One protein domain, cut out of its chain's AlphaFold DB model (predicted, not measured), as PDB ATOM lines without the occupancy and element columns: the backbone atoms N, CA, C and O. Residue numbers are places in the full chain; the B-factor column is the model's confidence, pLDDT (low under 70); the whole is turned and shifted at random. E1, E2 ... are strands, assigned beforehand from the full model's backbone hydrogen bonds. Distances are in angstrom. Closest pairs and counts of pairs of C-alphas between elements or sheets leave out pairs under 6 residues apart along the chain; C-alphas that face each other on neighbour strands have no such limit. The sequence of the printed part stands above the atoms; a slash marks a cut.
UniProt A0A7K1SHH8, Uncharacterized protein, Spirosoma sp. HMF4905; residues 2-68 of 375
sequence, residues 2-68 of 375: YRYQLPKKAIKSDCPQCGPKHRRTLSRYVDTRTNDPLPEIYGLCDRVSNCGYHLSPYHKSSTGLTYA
ATOM      1  N   TYR A   2     139.419 143.159 175.938       61.75
ATOM      2  CA  TYR A   2     138.212 143.685 176.592       61.75
ATOM      3  C   TYR A   2     136.958 142.981 176.059       61.75
ATOM      4  O   TYR A   2     136.788 142.895 174.845       61.75
ATOM      5  N   ARG A   3     136.098 142.475 176.956       76.19
ATOM      6  CA  ARG A   3     134.853 141.760 176.613       76.19
ATOM      7  C   ARG A   3     133.884 142.603 175.779       76.19
ATOM      8  O   ARG A   3     133.265 142.052 174.882       76.19
ATOM      9  N   TYR A   4     133.776 143.906 176.023       81.62
ATOM     10  CA  TYR A   4     132.825 144.787 175.345       81.62
ATOM     11  C   TYR A   4     133.552 145.816 174.488       81.62
ATOM     12  O   TYR A   4     134.392 146.563 174.987       81.62
ATOM     13  N   GLN A   5     133.243 145.868 173.194       85.44
ATOM     14  CA  GLN A   5     133.960 146.713 172.235       85.44
ATOM     15  C   GLN A   5     133.002 147.357 171.237       85.44
ATOM     16  O   GLN A   5     131.897 146.868 171.025       85.44
ATOM     17  N   LEU A   6     133.416 148.454 170.604       85.38
ATOM     18  CA  LEU A   6     132.680 148.991 169.461       85.38
ATOM     19  C   LEU A   6     132.963 148.109 168.230       85.38
ATOM     20  O   LEU A   6     134.132 147.893 167.898       85.38
ATOM     21  N   PRO A   7     131.932 147.580 167.548       83.44
ATOM     22  CA  PRO A   7     132.125 146.692 166.409       83.44
ATOM     23  C   PRO A   7     132.687 147.457 165.205       83.44
ATOM     24  O   PRO A   7     132.346 148.619 164.974       83.44
ATOM     25  N   LYS A   8     133.479 146.772 164.365       74.44
ATOM     26  CA  LYS A   8     134.040 147.344 163.122       74.44
ATOM     27  C   LYS A   8     132.957 147.908 162.192       74.44
ATOM     28  O   LYS A   8     133.161 148.930 161.543       74.44
ATOM     29  N   LYS A   9     131.791 147.256 162.140       82.44
ATOM     30  CA  LYS A   9     130.580 147.791 161.509       82.44
ATOM     31  C   LYS A   9     129.676 148.341 162.604       82.44
ATOM     32  O   LYS A   9     129.044 147.573 163.323       82.44
ATOM     33  N   ALA A  10     129.630 149.665 162.722       83.44
ATOM     34  CA  ALA A  10     128.880 150.332 163.776       83.44
ATOM     35  C   ALA A  10     127.386 149.963 163.735       83.44
ATOM     36  O   ALA A  10     126.701 150.181 162.731       83.44
ATOM     37  N   ILE A  11     126.880 149.443 164.853       86.88
ATOM     38  CA  ILE A  11     125.450 149.232 165.079       86.88
ATOM     39  C   ILE A  11     124.887 150.556 165.591       86.88
ATOM     40  O   ILE A  11     125.245 151.002 166.681       86.88
ATOM     41  N   LYS A  12     124.063 151.213 164.771       88.88
ATOM     42  CA  LYS A  12     123.564 152.564 165.047       88.88
ATOM     43  C   LYS A  12     122.219 152.540 165.770       88.88
ATOM     44  O   LYS A  12     121.288 151.903 165.278       88.88
ATOM     45  N   SER A  13     122.102 153.292 166.860       88.19
ATOM     46  CA  SER A  13     120.852 153.561 167.584       88.19
ATOM     47  C   SER A  13     120.675 155.053 167.869       88.19
ATOM     48  O   SER A  13     121.535 155.880 167.547       88.19
ATOM     49  N   ASP A  14     119.523 155.416 168.420       90.25
ATOM     50  CA  ASP A  14     119.229 156.796 168.788       90.25
ATOM     51  C   ASP A  14     120.020 157.171 170.046       90.25
ATOM     52  O   ASP A  14     120.045 156.433 171.028       90.25
ATOM     53  N   CYS A  15     120.719 158.308 170.000       87.62
ATOM     54  CA  CYS A  15     121.465 158.795 171.154       87.62
ATOM     55  C   CYS A  15     120.489 159.420 172.168       87.62
ATOM     56  O   CYS A  15     119.729 160.318 171.786       87.62
ATOM     57  N   PRO A  16     120.537 159.021 173.454       87.56
ATOM     58  CA  PRO A  16     119.586 159.480 174.469       87.56
ATOM     59  C   PRO A  16     119.663 160.991 174.731       87.56
ATOM     60  O   PRO A  16     118.685 161.592 175.163       87.56
ATOM     61  N   GLN A  17     120.800 161.625 174.422       87.25
ATOM     62  CA  GLN A  17     121.033 163.055 174.647       87.25
ATOM     63  C   GLN A  17     120.802 163.915 173.386       87.25
ATOM     64  O   GLN A  17     120.673 165.132 173.469       87.25
ATOM     65  N   CYS A  18     120.716 163.305 172.200       83.56
ATOM     66  CA  CYS A  18     120.544 164.018 170.928       83.56
ATOM     67  C   CYS A  18     119.086 164.393 170.607       83.56
ATOM     68  O   CYS A  18     118.848 165.235 169.734       83.56
ATOM     69  N   GLY A  19     118.121 163.770 171.290       77.19
ATOM     70  CA  GLY A  19     116.690 163.992 171.091       77.19
ATOM     71  C   GLY A  19     116.146 163.499 169.734       77.19
ATOM     72  O   GLY A  19     116.891 163.031 168.869       77.19
ATOM     73  N   PRO A  20     114.826 163.633 169.494       77.12
ATOM     74  CA  PRO A  20     114.132 163.004 168.361       77.12
ATOM     75  C   PRO A  20     114.523 163.553 166.979       77.12
ATOM     76  O   PRO A  20     114.213 162.921 165.967       77.12
ATOM     77  N   LYS A  21     115.204 164.708 166.930       79.88
ATOM     78  CA  LYS A  21     115.697 165.347 165.697       79.88
ATOM     79  C   LYS A  21     116.973 164.698 165.143       79.88
ATOM     80  O   LYS A  21     117.305 164.923 163.985       79.88
ATOM     81  N   HIS A  22     117.688 163.899 165.938       82.44
ATOM     82  CA  HIS A  22     118.999 163.357 165.569       82.44
ATOM     83  C   HIS A  22     119.103 161.863 165.891       82.44
ATOM     84  O   HIS A  22     119.788 161.437 166.825       82.44
ATOM     85  N   ARG A  23     118.412 161.076 165.062       86.56
ATOM     86  CA  ARG A  23     118.306 159.615 165.157       86.56
ATOM     87  C   ARG A  23     119.528 158.895 164.584       86.56
ATOM     88  O   ARG A  23     120.202 159.422 163.701       86.56
ATOM     89  N   ARG A  24     119.782 157.673 165.057       88.19
ATOM     90  CA  ARG A  24     120.841 156.755 164.594       88.19
ATOM     91  C   ARG A  24     122.260 157.326 164.678       88.19
ATOM     92  O   ARG A  24     123.101 157.041 163.828       88.19
ATOM     93  N   THR A  25     122.515 158.137 165.699       89.06
ATOM     94  CA  THR A  25     123.800 158.811 165.936       89.06
ATOM     95  C   THR A  25     124.668 158.116 166.983       89.06
ATOM     96  O   THR A  25     125.812 158.518 167.165       89.06
ATOM     97  N   LEU A  26     124.156 157.099 167.683       89.62
ATOM     98  CA  LEU A  26     124.891 156.352 168.701       89.62
ATOM     99  C   LEU A  26     125.471 155.064 168.115       89.62
ATOM    100  O   LEU A  26     124.732 154.240 167.584       89.62
ATOM    101  N   SER A  27     126.780 154.864 168.238       92.62
ATOM    102  CA  SER A  27     127.452 153.597 167.938       92.62
ATOM    103  C   SER A  27     127.439 152.696 169.178       92.62
ATOM    104  O   SER A  27     128.068 153.046 170.175       92.62
ATOM    105  N   ARG A  28     126.732 151.559 169.132       91.94
ATOM    106  CA  ARG A  28     126.571 150.635 170.274       91.94
ATOM    107  C   ARG A  28     127.783 149.729 170.482       91.94
ATOM    108  O   ARG A  28     128.377 149.255 169.513       91.94
ATOM    109  N   TYR A  29     128.096 149.453 171.748       87.50
ATOM    110  CA  TYR A  29     129.041 148.398 172.130       87.50
ATOM    111  C   TYR A  29     128.444 147.007 171.869       87.50
ATOM    112  O   TYR A  29     127.229 146.829 171.937       87.50
ATOM    113  N   VAL A  30     129.296 146.021 171.596       87.25
ATOM    114  CA  VAL A  30     128.944 144.598 171.462       87.25
ATOM    115  C   VAL A  30     129.731 143.754 172.458       87.25
ATOM    116  O   VAL A  30     130.875 144.086 172.779       87.25
ATOM    117  N   ASP A  31     129.134 142.665 172.939       80.06
ATOM    118  CA  ASP A  31     129.851 141.622 173.671       80.06
ATOM    119  C   ASP A  31     130.646 140.774 172.675       80.06
ATOM    120  O   ASP A  31     130.090 140.161 171.773       80.06
ATOM    121  N   THR A  32     131.965 140.729 172.820       75.25
ATOM    122  CA  THR A  32     132.861 139.952 171.952       75.25
ATOM    123  C   THR A  32     132.722 138.438 172.127       75.25
ATOM    124  O   THR A  32     133.212 137.695 171.281       75.25
ATOM    125  N   ARG A  33     132.056 137.962 173.192       75.69
ATOM    126  CA  ARG A  33     131.780 136.534 173.417       75.69
ATOM    127  C   ARG A  33     130.520 136.062 172.696       75.69
ATOM    128  O   ARG A  33     130.528 134.956 172.168       75.69
ATOM    129  N   THR A  34     129.457 136.868 172.691       79.50
ATOM    130  CA  THR A  34     128.159 136.495 172.087       79.50
ATOM    131  C   THR A  34     127.892 137.188 170.752       79.50
ATOM    132  O   THR A  34     127.063 136.733 169.975       79.50
ATOM    133  N   ASN A  35     128.641 138.253 170.454       77.94
ATOM    134  CA  ASN A  35     128.461 139.157 169.320       77.94
ATOM    135  C   ASN A  35     127.142 139.961 169.351       77.94
ATOM    136  O   ASN A  35     126.764 140.568 168.346       77.94
ATOM    137  N   ASP A  36     126.472 140.013 170.507       83.12
ATOM    138  CA  ASP A  36     125.231 140.765 170.692       83.12
ATOM    139  C   ASP A  36     125.497 142.225 171.087       83.12
ATOM    140  O   ASP A  36     126.444 142.519 171.827       83.12
ATOM    141  N   PRO A  37     124.657 143.171 170.635       85.00
ATOM    142  CA  PRO A  37     124.769 144.563 171.033       85.00
ATOM    143  C   PRO A  37     124.287 144.780 172.472       85.00
ATOM    144  O   PRO A  37     123.194 144.363 172.856       85.00
ATOM    145  N   LEU A  38     125.063 145.540 173.244       84.38
ATOM    146  CA  LEU A  38     124.725 145.955 174.607       84.38
ATOM    147  C   LEU A  38     123.479 146.852 174.627       84.38
ATOM    148  O   LEU A  38     123.144 147.414 173.580       84.38
ATOM    149  N   PRO A  39     122.803 147.034 175.783       85.25
ATOM    150  CA  PRO A  39     121.621 147.888 175.902       85.25
ATOM    151  C   PRO A  39     121.798 149.257 175.238       85.25
ATOM    152  O   PRO A  39     122.903 149.795 175.203       85.25
ATOM    153  N   GLU A  40     120.709 149.834 174.725       84.12
ATOM    154  CA  GLU A  40     120.742 150.987 173.803       84.12
ATOM    155  C   GLU A  40     121.395 152.259 174.359       84.12
ATOM    156  O   GLU A  40     121.722 153.156 173.590       84.12
ATOM    157  N   ILE A  41     121.627 152.320 175.671       81.62
ATOM    158  CA  ILE A  41     122.335 153.411 176.342       81.62
ATOM    159  C   ILE A  41     123.865 153.299 176.224       81.62
ATOM    160  O   ILE A  41     124.552 154.312 176.269       81.62
ATOM    161  N   TYR A  42     124.429 152.099 176.053       84.94
ATOM    162  CA  TYR A  42     125.880 151.898 176.016       84.94
ATOM    163  C   TYR A  42     126.423 152.119 174.607       84.94
ATOM    164  O   TYR A  42     126.361 151.242 173.736       84.94
ATOM    165  N   GLY A  43     127.001 153.293 174.380       88.31
ATOM    166  CA  GLY A  43     127.542 153.658 173.082       88.31
ATOM    167  C   GLY A  43     128.281 154.985 173.068       88.31
ATOM    168  O   GLY A  43     128.352 155.697 174.069       88.31
ATOM    169  N   LEU A  44     128.833 155.300 171.900       87.00
ATOM    170  CA  LEU A  44     129.517 156.557 171.609       87.00
ATOM    171  C   LEU A  44     128.739 157.328 170.540       87.00
ATOM    172  O   LEU A  44     128.448 156.787 169.471       87.00
ATOM    173  N   CYS A  45     128.381 158.578 170.826       89.44
ATOM    174  CA  CYS A  45     127.654 159.426 169.893       89.44
ATOM    175  C   CYS A  45     128.597 160.030 168.848       89.44
ATOM    176  O   CYS A  45     129.585 160.679 169.180       89.44
ATOM    177  N   ASP A  46     128.232 159.899 167.575       86.62
ATOM    178  CA  ASP A  46     129.003 160.426 166.449       86.62
ATOM    179  C   ASP A  46     129.001 161.968 166.405       86.62
ATOM    180  O   ASP A  46     129.848 162.586 165.761       86.62
ATOM    181  N   ARG A  47     128.049 162.623 167.089       83.62
ATOM    182  CA  ARG A  47     127.953 164.089 167.185       83.62
ATOM    183  C   ARG A  47     128.838 164.623 168.311       83.62
ATOM    184  O   ARG A  47     128.355 165.338 169.185       83.62
ATOM    185  N   VAL A  48     130.125 164.290 168.286       73.31
ATOM    186  CA  VAL A  48     131.074 164.606 169.367       73.31
ATOM    187  C   VAL A  48     131.097 166.107 169.682       73.31
ATOM    188  O   VAL A  48     130.925 166.481 170.832       73.31
ATOM    189  N   SER A  49     131.160 166.970 168.663       60.88
ATOM    190  CA  SER A  49     131.214 168.434 168.838       60.88
ATOM    191  C   SER A  49     129.917 169.085 169.335       60.88
ATOM    192  O   SER A  49     129.937 170.250 169.703       60.88
ATOM    193  N   ASN A  50     128.778 168.384 169.285       72.62
ATOM    194  CA  ASN A  50     127.470 168.956 169.642       72.62
ATOM    195  C   ASN A  50     126.783 168.237 170.811       72.62
ATOM    196  O   ASN A  50     125.887 168.796 171.428       72.62
ATOM    197  N   CYS A  51     127.119 166.971 171.053       82.12
ATOM    198  CA  CYS A  51     126.477 166.124 172.052       82.12
ATOM    199  C   CYS A  51     127.509 165.448 172.949       82.12
ATOM    200  O   CYS A  51     127.331 165.450 174.159       82.12
ATOM    201  N   GLY A  52     128.554 164.848 172.367       76.69
ATOM    202  CA  GLY A  52     129.640 164.228 173.134       76.69
ATOM    203  C   GLY A  52     129.244 163.012 173.982       76.69
ATOM    204  O   GLY A  52     130.083 162.515 174.724       76.69
ATOM    205  N   TYR A  53     128.003 162.516 173.886       83.81
ATOM    206  CA  TYR A  53     127.524 161.415 174.723       83.81
ATOM    207  C   TYR A  53     128.384 160.160 174.543       83.81
ATOM    208  O   TYR A  53     128.507 159.630 173.433       83.81
ATOM    209  N   HIS A  54     128.931 159.660 175.649       90.06
ATOM    210  CA  HIS A  54     129.678 158.412 175.707       90.06
ATOM    211  C   HIS A  54     129.372 157.693 177.016       90.06
ATOM    212  O   HIS A  54     129.682 158.195 178.092       90.06
ATOM    213  N   LEU A  55     128.787 156.502 176.920       83.25
ATOM    214  CA  LEU A  55     128.607 155.620 178.066       83.25
ATOM    215  C   LEU A  55     129.289 154.285 177.785       83.25
ATOM    216  O   LEU A  55     128.780 153.438 177.048       83.25
ATOM    217  N   SER A  56     130.478 154.123 178.364       86.88
ATOM    218  CA  SER A  56     131.258 152.889 178.275       86.88
ATOM    219  C   SER A  56     130.705 151.828 179.237       86.88
ATOM    220  O   SER A  56     130.401 152.159 180.383       86.88
ATOM    221  N   PRO A  57     130.649 150.539 178.850       80.38
ATOM    222  CA  PRO A  57     130.296 149.445 179.763       80.38
ATOM    223  C   PRO A  57     131.311 149.238 180.904       80.38
ATOM    224  O   PRO A  57     131.035 148.507 181.853       80.38
ATOM    225  N   TYR A  58     132.469 149.896 180.828       80.81
ATOM    226  CA  TYR A  58     133.486 149.939 181.881       80.81
ATOM    227  C   TYR A  58     133.409 151.204 182.743       80.81
ATOM    228  O   TYR A  58     134.223 151.392 183.643       80.81
ATOM    229  N   HIS A  59     132.453 152.091 182.470       77.12
ATOM    230  CA  HIS A  59     132.204 153.245 183.318       77.12
ATOM    231  C   HIS A  59     131.539 152.783 184.620       77.12
ATOM    232  O   HIS A  59     130.552 152.042 184.589       77.12
ATOM    233  N   LYS A  60     132.071 153.208 185.771       73.44
ATOM    234  CA  LYS A  60     131.478 152.897 187.078       73.44
ATOM    235  C   LYS A  60     130.184 153.689 187.242       73.44
ATOM    236  O   LYS A  60     130.157 154.901 187.041       73.44
ATOM    237  N   SER A  61     129.100 152.993 187.562       67.31
ATOM    238  CA  SER A  61     127.820 153.632 187.870       67.31
ATOM    239  C   SER A  61     127.829 154.231 189.284       67.31
ATOM    240  O   SER A  61     128.802 154.086 190.027       67.31
ATOM    241  N   SER A  62     126.736 154.884 189.685       58.50
ATOM    242  CA  SER A  62     126.563 155.453 191.032       58.50
ATOM    243  C   SER A  62     126.649 154.421 192.164       58.50
ATOM    244  O   SER A  62     126.831 154.798 193.317       58.50
ATOM    245  N   THR A  63     126.560 153.126 191.850       62.03
ATOM    246  CA  THR A  63     126.742 152.021 192.801       62.03
ATOM    247  C   THR A  63     128.201 151.559 192.922       62.03
ATOM    248  O   THR A  63     128.483 150.617 193.654       62.03
ATOM    249  N   GLY A  64     129.141 152.192 192.209       60.69
ATOM    250  CA  GLY A  64     130.570 151.853 192.217       60.69
ATOM    251  C   GLY A  64     130.959 150.670 191.319       60.69
ATOM    252  O   GLY A  64     132.149 150.454 191.090       60.69
ATOM    253  N   LEU A  65     129.974 149.955 190.766       56.91
ATOM    254  CA  LEU A  65     130.151 148.818 189.861       56.91
ATOM    255  C   LEU A  65     129.989 149.242 188.396       56.91
ATOM    256  O   LEU A  65     129.148 150.093 188.072       56.91
ATOM    257  N   THR A  66     130.780 148.644 187.507       73.19
ATOM    258  CA  THR A  66     130.614 148.780 186.054       73.19
ATOM    259  C   THR A  66     129.523 147.839 185.537       73.19
ATOM    260  O   THR A  66     129.152 146.870 186.200       73.19
ATOM    261  N   TYR A  67     129.017 148.084 184.325       74.12
ATOM    262  CA  TYR A  67     128.123 147.134 183.651       74.12
ATOM    263  C   TYR A  67     128.795 145.762 183.465       74.12
ATOM    264  O   TYR A  67     128.148 144.722 183.581       74.12
ATOM    265  N   ALA A  68     130.112 145.756 183.235       65.69
ATOM    266  CA  ALA A  68     130.899 144.533 183.172       65.69
ATOM    267  C   ALA A  68     130.933 143.767 184.507       65.69
ATOM    268  O   ALA A  68     130.776 142.546 184.490       65.69
TER     269      ALA A  68
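Overview. This is residues 2 to 68 of the 375 residues of an uncharacterized protein of Spirosoma sp. HMF4905 (UniProt A0A7K1SHH8). Little regular structure: long loops wrap round a tiny antiparallel hairpin, E1 and E2, with residues 12 to 13 pairing along E1 and residues 57 to 68 making a loop that runs out and folds back. The printed part has 67 residues, with no named helix and two named strands, E1 then E2, holding 6 residues; the class is all strand. It is compact, with a radius of gyration of the C-alphas of 11.9 A and spans of 32 by 29 by 18 A.

Along the chain. Residues 2 to 25 hold no named element. E1, residues 26 to 28, begins at C-alpha 26 (124.891, 156.352, 168.701). E2, residues 43 to 45, ends at C-alpha 45 (127.654, 159.426, 169.893). They measure 6.2 A and 6.6 A from first to last C-alpha.

Arrangement. Residues 4 to 5 pair antiparallel with residues 30 to 31. E1 and E2 form a hairpin, antiparallel at 159 degrees; N 27 and O 44 are within hydrogen-bond range at 2.8 A.

Size, cuts and confidence. The C-alphas farthest apart, of Lys 21 and Arg 33, are 33.9 A apart. The printed part has no cut. The link from E1 to E2 is long, 14 residues. The pLDDT is under 70 at residues 2, 49, 61 to 65 and 68.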